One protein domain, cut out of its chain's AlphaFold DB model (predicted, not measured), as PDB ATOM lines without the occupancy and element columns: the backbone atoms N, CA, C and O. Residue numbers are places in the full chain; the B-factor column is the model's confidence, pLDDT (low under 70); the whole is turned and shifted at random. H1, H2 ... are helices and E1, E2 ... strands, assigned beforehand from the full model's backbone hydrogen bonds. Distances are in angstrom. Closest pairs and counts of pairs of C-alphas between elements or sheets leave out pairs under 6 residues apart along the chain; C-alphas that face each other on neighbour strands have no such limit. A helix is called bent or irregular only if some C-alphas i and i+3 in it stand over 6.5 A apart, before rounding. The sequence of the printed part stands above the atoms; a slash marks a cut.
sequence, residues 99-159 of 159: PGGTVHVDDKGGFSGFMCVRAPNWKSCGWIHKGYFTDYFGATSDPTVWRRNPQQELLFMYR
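This is residues 99 to 159 of the 159 residues of an uncharacterized protein of Stappia sp (UniProt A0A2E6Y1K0). Five short antiparallel strands make a strongly twisted sheet that curls like part of a barrel, left open between its edge strands E3 and E4; the short helix H1 joins these two strands along the chain and sits beside the sheet. The last helix, H2, leads away from E5 as a tail, and residues 154 to 159 stick out from the body. The printed part has 61 residues, with E1, E2, E3, H1, E4, E5 and H2 in that order along the chain and the sheet order E3, E2, E1, E5, E4. The class is mixed, helices and strands; the whole is compact, with a radius of gyration of the C-alphas of 11.7 A and spans of 34 by 23 by 23 A.

Start at E1, residues 102 to 106, and go on to E2, residues 114 to 118: this hairpin is antiparallel at 125 degrees, with N 104 and O 118 2.8 A apart, within hydrogen-bond range. Next comes E3, residues 126 to 129, in a hairpin with E2; look at N 115 and O 128, 2.8 A apart. E1, E2 and E3 form a meander, each strand the antiparallel neighbour of the one before. H1, residues 130 to 134, is on the sheet and at the sheet's level, its height 0.9 A over a local plane fitted to just 6 C-alphas; its closest C-alpha pair with E2 is Phe 114 and Lys 130, 5.0 A. E4, residues 137 to 139, and E5, residues 145 to 148, are a hairpin, with N 138 and O 147 2.9 A apart. The pairing of E1 is staggered: residues 102 to 104 pair with E5, where N 103 and O 146 are 2.9 A apart, and residues 104 to 106 with E2. H2, residues 150 to 157, is not on the sheet and is apart from H1. In H1 the O i to N i+4 pair is within hydrogen-bond range; in H2 1 of 4 such pairs is, beside 3 of 5 O i to N i+3 pairs.

Find C-alpha 102 at (-3.445, 14.801, -96.365), where E1 begins and runs 13.2 A. E2 spans 13.3 A, E3 and E5 10.4 A each, E4 6.9 A and H1 6.1 A. H2 runs 11.5 A to C-alpha 157 at (-10.102, 20.716, -112.161); it is neither bent nor irregular, but only just: C-alphas 151 and 154 are 6.4 A apart.

The two C-alphas farthest apart are those of Phe 111 and Tyr 158, 35.3 A. The printed part has no cut and no long link. Look in the B-factor column for a mean pLDDT of the printed part of 75.8; residue 100, residues 107 to 112 and residues 150 to 159 are under 70.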
ATOM      1  N   PRO A  99      -6.352  22.095 -97.807       73.38
ATOM      2  CA  PRO A  99      -5.422  21.701 -98.859       73.38
ATOM      3  C   PRO A  99      -5.673  20.255 -99.304       73.38
ATOM      4  O   PRO A  99      -6.074  19.400 -98.515       73.38
ATOM      5  N   GLY A 100      -5.457  19.985-100.591       66.00
ATOM      6  CA  GLY A 100      -5.959  18.783-101.258       66.00
ATOM      7  C   GLY A 100      -5.168  17.488-101.098       66.00
ATOM      8  O   GLY A 100      -5.365  16.591-101.900       66.00
ATOM      9  N   GLY A 101      -4.303  17.367-100.094       82.44
ATOM     10  CA  GLY A 101      -3.457  16.183 -99.921       82.44
ATOM     11  C   GLY A 101      -3.892  15.310 -98.750       82.44
ATOM     12  O   GLY A 101      -4.748  14.436 -98.865       82.44
ATOM     13  N   THR A 102      -3.255  15.552 -97.609       88.44
ATOM     14  CA  THR A 102      -3.445  14.801 -96.365       88.44
ATOM     15  C   THR A 102      -3.861  15.756 -95.258       88.44
ATOM     16  O   THR A 102      -3.377  16.888 -95.206       88.44
ATOM     17  N   VAL A 103      -4.740  15.307 -94.369       90.12
ATOM     18  CA  VAL A 103      -5.149  16.029 -93.164       90.12
ATOM     19  C   VAL A 103      -5.201  15.072 -91.980       90.12
ATOM     20  O   VAL A 103      -5.482  13.886 -92.141       90.12
ATOM     21  N   HIS A 104      -4.947  15.599 -90.789       90.94
ATOM     22  CA  HIS A 104      -5.129  14.885 -89.536       90.94
ATOM     23  C   HIS A 104      -6.496  15.211 -88.947       90.94
ATOM     24  O   HIS A 104      -6.920  16.369 -88.952       90.94
ATOM     25  N   VAL A 105      -7.180  14.201 -88.434       89.00
ATOM     26  CA  VAL A 105      -8.418  14.345 -87.679       89.00
ATOM     27  C   VAL A 105      -8.057  14.302 -86.202       89.00
ATOM     28  O   VAL A 105      -7.647  13.273 -85.673       89.00
ATOM     29  N   ASP A 106      -8.214  15.440 -85.538       81.88
ATOM     30  CA  ASP A 106      -8.136  15.531 -84.089       81.88
ATOM     31  C   ASP A 106      -9.500  15.075 -83.562       81.88
ATOM     32  O   ASP A 106     -10.468  15.834 -83.628       81.88
ATOM     33  N   ASP A 107      -9.604  13.825 -83.117       67.19
ATOM     34  CA  ASP A 107     -10.845  13.081 -82.840       67.19
ATOM     35  C   ASP A 107     -11.674  13.604 -81.636       67.19
ATOM     36  O   ASP A 107     -12.090  12.880 -80.739       67.19
ATOM     37  N   LYS A 108     -11.915  14.918 -81.578       58.91
ATOM     38  CA  LYS A 108     -12.642  15.629 -80.515       58.91
ATOM     39  C   LYS A 108     -14.125  15.846 -80.835       58.91
ATOM     40  O   LYS A 108     -14.805  16.574 -80.118       58.91
ATOM     41  N   GLY A 109     -14.628  15.277 -81.935       53.12
ATOM     42  CA  GLY A 109     -15.916  15.656 -82.532       53.12
ATOM     43  C   GLY A 109     -16.942  14.536 -82.714       53.12
ATOM     44  O   GLY A 109     -18.060  14.835 -83.140       53.12
ATOM     45  N   GLY A 110     -16.601  13.285 -82.371       50.59
ATOM     46  CA  GLY A 110     -17.354  12.074 -82.735       50.59
ATOM     47  C   GLY A 110     -18.867  12.107 -82.473       50.59
ATOM     48  O   GLY A 110     -19.627  11.576 -83.278       50.59
ATOM     49  N   PHE A 111     -19.321  12.807 -81.427       49.69
ATOM     50  CA  PHE A 111     -20.742  12.900 -81.052       49.69
ATOM     51  C   PHE A 111     -21.492  14.118 -81.621       49.69
ATOM     52  O   PHE A 111     -22.713  14.185 -81.529       49.69
ATOM     53  N   SER A 112     -20.795  15.100 -82.202       65.44
ATOM     54  CA  SER A 112     -21.384  16.411 -82.532       65.44
ATOM     55  C   SER A 112     -21.811  16.583 -83.995       65.44
ATOM     56  O   SER A 112     -22.426  17.596 -84.322       65.44
ATOM     57  N   GLY A 113     -21.459  15.642 -84.879       83.56
ATOM     58  CA  GLY A 113     -21.611  15.788 -86.336       83.56
ATOM     59  C   GLY A 113     -20.545  16.678 -86.995       83.56
ATOM     60  O   GLY A 113     -20.539  16.834 -88.215       83.56
ATOM     61  N   PHE A 114     -19.609  17.226 -86.214       86.12
ATOM     62  CA  PHE A 114     -18.490  18.046 -86.682       86.12
ATOM     63  C   PHE A 114     -17.156  17.362 -86.405       86.12
ATOM     64  O   PHE A 114     -17.033  16.542 -85.500       86.12
ATOM     65  N   MET A 115     -16.144  17.728 -87.184       87.19
ATOM     66  CA  MET A 115     -14.782  17.224 -87.073       87.19
ATOM     67  C   MET A 115     -13.803  18.394 -86.995       87.19
ATOM     68  O   MET A 115     -13.980  19.415 -87.663       87.19
ATOM     69  N   CYS A 116     -12.775  18.225 -86.169       88.94
ATOM     70  CA  CYS A 116     -11.646  19.138 -86.018       88.94
ATOM     71  C   CYS A 116     -10.511  18.558 -86.870       88.94
ATOM     72  O   CYS A 116      -9.972  17.494 -86.578       88.94
ATOM     73  N   VAL A 117     -10.223  19.216 -87.992       89.94
ATOM     74  CA  VAL A 117      -9.267  18.756 -89.006       89.94
ATOM     75  C   VAL A 117      -8.069  19.691 -89.079       89.94
ATOM     76  O   VAL A 117      -8.201  20.915 -88.989       89.94
ATOM     77  N   ARG A 118      -6.878  19.129 -89.257       90.94
ATOM     78  CA  ARG A 118      -5.618  19.867 -89.264       90.94
ATOM     79  C   ARG A 118      -4.793  19.488 -90.482       90.94
ATOM     80  O   ARG A 118      -4.377  18.345 -90.641       90.94
ATOM     81  N   ALA A 119      -4.538  20.460 -91.349       88.19
ATOM     82  CA  ALA A 119      -3.578  20.279 -92.428       88.19
ATOM     83  C   ALA A 119      -2.128  20.301 -91.891       88.19
ATOM     84  O   ALA A 119      -1.895  20.925 -90.853       88.19
ATOM     85  N   PRO A 120      -1.143  19.722 -92.609       84.44
ATOM     86  CA  PRO A 120       0.252  19.601 -92.158       84.44
ATOM     87  C   PRO A 120       0.914  20.911 -91.701       84.44
ATOM     88  O   PRO A 120       1.777  20.897 -90.834       84.44
ATOM     89  N   ASN A 121       0.461  22.055 -92.223       83.69
ATOM     90  CA  ASN A 121       1.013  23.379 -91.910       83.69
ATOM     91  C   ASN A 121       0.089  24.239 -91.030       83.69
ATOM     92  O   ASN A 121       0.253  25.457 -90.941       83.69
ATOM     93  N   TRP A 122      -0.940  23.650 -90.422       86.75
ATOM     94  CA  TRP A 122      -1.874  24.382 -89.571       86.75
ATOM     95  C   TRP A 122      -1.492  24.252 -88.098       86.75
ATOM     96  O   TRP A 122      -1.466  23.157 -87.546       86.75
ATOM     97  N   LYS A 123      -1.280  25.397 -87.436       85.81
ATOM     98  CA  LYS A 123      -1.012  25.454 -85.985       85.81
ATOM     99  C   LYS A 123      -2.203  25.000 -85.133       85.81
ATOM    100  O   LYS A 123      -2.020  24.498 -84.033       85.81
ATOM    101  N   SER A 124      -3.417  25.199 -85.635       86.62
ATOM    102  CA  SER A 124      -4.678  24.847 -84.978       86.62
ATOM    103  C   SER A 124      -5.568  24.073 -85.940       86.62
ATOM    104  O   SER A 124      -5.492  24.285 -87.155       86.62
ATOM    105  N   CYS A 125      -6.442  23.214 -85.418       88.12
ATOM    106  CA  CYS A 125      -7.454  22.593 -86.263       88.12
ATOM    107  C   CYS A 125      -8.475  23.625 -86.764       88.12
ATOM    108  O   CYS A 125      -8.632  24.708 -86.196       88.12
ATOM    109  N   GLY A 126      -9.149  23.285 -87.857       89.56
ATOM    110  CA  GLY A 126     -10.377  23.932 -88.295       89.56
ATOM    111  C   GLY A 126     -11.557  22.974 -88.157       89.56
ATOM    112  O   GLY A 126     -11.402  21.762 -88.251       89.56
ATOM    113  N   TRP A 127     -12.739  23.530 -87.952       89.38
ATOM    114  CA  TRP A 127     -13.995  22.819 -87.807       89.38
ATOM    115  C   TRP A 127     -14.719  22.712 -89.144       89.38
ATOM    116  O   TRP A 127     -14.864  23.699 -89.868       89.38
ATOM    117  N   ILE A 128     -15.196  21.507 -89.438       87.44
ATOM    118  CA  ILE A 128     -15.985  21.169 -90.622       87.44
ATOM    119  C   ILE A 128     -17.084  20.177 -90.233       87.44
ATOM    120  O   ILE A 128     -16.916  19.382 -89.309       87.44
ATOM    121  N   HIS A 129     -18.225  20.206 -90.917       86.62
ATOM    122  CA  HIS A 129     -19.261  19.191 -90.730       86.62
ATOM    123  C   HIS A 129     -18.825  17.845 -91.333       86.62
ATOM    124  O   HIS A 129     -18.387  17.796 -92.483       86.62
ATOM    125  N   LYS A 130     -19.000  16.748 -90.584       85.06
ATOM    126  CA  LYS A 130     -18.525  15.400 -90.939       85.06
ATOM    127  C   LYS A 130     -18.980  14.967 -92.331       85.06
ATOM    128  O   LYS A 130     -18.144  14.561 -93.121       85.06
ATOM    129  N   GLY A 131     -20.267  15.141 -92.646       81.88
ATOM    130  CA  GLY A 131     -20.822  14.758 -93.953       81.88
ATOM    131  C   GLY A 131     -20.127  15.438 -95.139       81.88
ATOM    132  O   GLY A 131     -19.760  14.769 -96.090       81.88
ATOM    133  N   TYR A 132     -19.838  16.742 -95.036       79.25
ATOM    134  CA  TYR A 132     -19.108  17.454 -96.090       79.25
ATOM    135  C   TYR A 132     -17.664  16.972 -96.194       79.25
ATOM    136  O   TYR A 132     -17.106  16.963 -97.276       79.25
ATOM    137  N   PHE A 133     -17.035  16.599 -95.081       85.06
ATOM    138  CA  PHE A 133     -15.649  16.144 -95.077       85.06
ATOM    139  C   PHE A 133     -15.492  14.748 -95.697       85.06
ATOM    140  O   PHE A 133     -14.613  14.542 -96.535       85.06
ATOM    141  N   THR A 134     -16.364  13.810 -95.318       83.62
ATOM    142  CA  THR A 134     -16.329  12.408 -95.764       83.62
ATOM    143  C   THR A 134     -16.618  12.232 -97.252       83.62
ATOM    144  O   THR A 134     -16.192  11.239 -97.831       83.62
ATOM    145  N   ASP A 135     -17.287  13.197 -97.888       80.12
ATOM    146  CA  ASP A 135     -17.514  13.181 -99.340       80.12
ATOM    147  C   ASP A 135     -16.206  13.330-100.138       80.12
ATOM    148  O   ASP A 135     -16.108  12.868-101.275       80.12
ATOM    149  N   TYR A 136     -15.184  13.955 -99.540       81.62
ATOM    150  CA  TYR A 136     -13.935  14.295-100.225       81.62
ATOM    151  C   TYR A 136     -12.687  13.641 -99.645       81.62
ATOM    152  O   TYR A 136     -11.670  13.581-100.335       81.62
ATOM    153  N   PHE A 137     -12.722  13.199 -98.392       86.38
ATOM    154  CA  PHE A 137     -11.590  12.575 -97.719       86.38
ATOM    155  C   PHE A 137     -11.957  11.178 -97.231       86.38
ATOM    156  O   PHE A 137     -13.040  10.969 -96.691       86.38
ATOM    157  N   GLY A 138     -11.022  10.243 -97.377       86.12
ATOM    158  CA  GLY A 138     -11.112   8.898 -96.818       86.12
ATOM    159  C   GLY A 138     -10.033   8.664 -95.765       86.12
ATOM    160  O   GLY A 138      -8.907   9.151 -95.909       86.12
ATOM    161  N   ALA A 139     -10.378   7.915 -94.718       85.25
ATOM    162  CA  ALA A 139      -9.411   7.443 -93.736       85.25
ATOM    163  C   ALA A 139      -8.365   6.536 -94.404       85.25
ATOM    164  O   ALA A 139      -8.683   5.751 -95.300       85.25
ATOM    165  N   THR A 140      -7.112   6.658 -93.974       85.81
ATOM    166  CA  THR A 140      -6.048   5.715 -94.344       85.81
ATOM    167  C   THR A 140      -6.053   4.508 -93.398       85.81
ATOM    168  O   THR A 140      -6.981   4.334 -92.610       85.81
ATOM    169  N   SER A 141      -5.012   3.669 -93.446       85.44
ATOM    170  CA  SER A 141      -4.794   2.630 -92.430       85.44
ATOM    171  C   SER A 141      -4.648   3.209 -91.018       85.44
ATOM    172  O   SER A 141      -4.994   2.541 -90.052       85.44
ATOM    173  N   ASP A 142      -4.151   4.445 -90.900       86.62
ATOM    174  CA  ASP A 142      -4.248   5.232 -89.674       86.62
ATOM    175  C   ASP A 142      -5.575   6.020 -89.698       86.62
ATOM    176  O   ASP A 142      -5.751   6.884 -90.568       86.62
ATOM    177  N   PRO A 143      -6.510   5.762 -88.763       82.00
ATOM    178  CA  PRO A 143      -7.821   6.411 -88.738       82.00
ATOM    179  C   PRO A 143      -7.759   7.908 -88.403       82.00
ATOM    180  O   PRO A 143      -8.734   8.627 -88.634       82.00
ATOM    181  N   THR A 144      -6.628   8.401 -87.891       87.00
ATOM    182  CA  THR A 144      -6.393   9.827 -87.628       87.00
ATOM    183  C   THR A 144      -5.859  10.559 -88.853       87.00
ATOM    184  O   THR A 144      -5.874  11.788 -88.888       87.00
ATOM    185  N   VAL A 145      -5.427   9.835 -89.888       89.06
ATOM    186  CA  VAL A 145      -4.875  10.398 -91.120       89.06
ATOM    187  C   VAL A 145      -5.847  10.156 -92.259       89.06
ATOM    188  O   VAL A 145      -6.183   9.023 -92.597       89.06
ATOM    189  N   TRP A 146      -6.297  11.244 -92.873       90.31
ATOM    190  CA  TRP A 146      -7.263  11.217 -93.960       90.31
ATOM    191  C   TRP A 146      -6.650  11.824 -95.215       90.31
ATOM    192  O   TRP A 146      -5.972  12.854 -95.167       90.31
ATOM    193  N   ARG A 147      -6.887  11.186 -96.361       89.25
ATOM    194  CA  ARG A 147      -6.380  11.623 -97.667       89.25
ATOM    195  C   ARG A 147      -7.525  11.970 -98.596       89.25
ATOM    196  O   ARG A 147      -8.598  11.371 -98.513       89.25
ATOM    197  N   ARG A 148      -7.308  12.968 -99.454       85.56
ATOM    198  CA  ARG A 148      -8.306  13.356-100.450       85.56
ATOM    199  C   ARG A 148      -8.584  12.168-101.372       85.56
ATOM    200  O   ARG A 148      -7.659  11.474-101.785       85.56
ATOM    201  N   ASN A 149      -9.853  11.943-101.685       77.50
ATOM    202  CA  ASN A 149     -10.266  10.924-102.632       77.50
ATOM    203  C   ASN A 149      -9.881  11.368-104.062       77.50
ATOM    204  O   ASN A 149     -10.425  12.370-104.543       77.50
ATOM    205  N   PRO A 150      -8.984  10.644-104.758       64.12
ATOM    206  CA  PRO A 150      -8.500  11.029-106.085       64.12
ATOM    207  C   PRO A 150      -9.605  11.049-107.153       64.12
ATOM    208  O   PRO A 150      -9.530  11.826-108.099       64.12
ATOM    209  N   GLN A 151     -10.694  10.286-106.989       59.09
ATOM    210  CA  GLN A 151     -11.826  10.334-107.929       59.09
ATOM    211  C   GLN A 151     -12.534  11.699-107.949       59.09
ATOM    212  O   GLN A 151     -13.171  12.052-108.939       59.09
ATOM    213  N   GLN A 152     -12.409  12.489-106.878       56.75
ATOM    214  CA  GLN A 152     -13.017  13.815-106.788       56.75
ATOM    215  C   GLN A 152     -12.093  14.948-107.265       56.75
ATOM    216  O   GLN A 152     -12.580  16.059-107.469       56.75
ATOM    217  N   GLU A 153     -10.797  14.706-107.516       46.28
ATOM    218  CA  GLU A 153      -9.892  15.715-108.104       46.28
ATOM    219  C   GLU A 153     -10.345  16.159-109.500       46.28
ATOM    220  O   GLU A 153     -10.318  17.352-109.816       46.28
ATOM    221  N   LEU A 154     -10.868  15.223-110.297       39.75
ATOM    222  CA  LEU A 154     -11.407  15.495-111.632       39.75
ATOM    223  C   LEU A 154     -12.616  16.444-111.601       39.75
ATOM    224  O   LEU A 154     -12.850  17.179-112.549       39.75
ATOM    225  N   LEU A 155     -13.382  16.499-110.511       40.59
ATOM    226  CA  LEU A 155     -14.537  17.403-110.421       40.59
ATOM    227  C   LEU A 155     -14.150  18.846-110.074       40.59
ATOM    228  O   LEU A 155     -14.925  19.763-110.349       40.59
ATOM    229  N   PHE A 156     -12.971  19.057-109.483       40.62
ATOM    230  CA  PHE A 156     -12.460  20.386-109.139       40.62
ATOM    231  C   PHE A 156     -11.596  21.004-110.234       40.62
ATOM    232  O   PHE A 156     -11.577  22.224-110.347       40.62
ATOM    233  N   MET A 157     -10.902  20.196-111.043       31.23
ATOM    234  CA  MET A 157     -10.102  20.716-112.161       31.23
ATOM    235  C   MET A 157     -10.946  21.161-113.365       31.23
ATOM    236  O   MET A 157     -10.457  21.919-114.197       31.23
ATOM    237  N   TYR A 158     -12.205  20.722-113.451       30.22
ATOM    238  CA  TYR A 158     -13.098  20.970-114.591       30.22
ATOM    239  C   TYR A 158     -14.338  21.829-114.248       30.22
ATOM    240  O   TYR A 158     -15.326  21.813-114.985       30.22
ATOM    241  N   ARG A 159     -14.315  22.577-113.135       33.94
ATOM    242  CA  ARG A 159     -15.351  23.558-112.740       33.94
ATOM    243  C   ARG A 159     -14.779  24.965-112.590       33.94
ATOM    244  O   ARG A 159     -15.606  25.882-112.376       33.94
TER     245      ARG A 159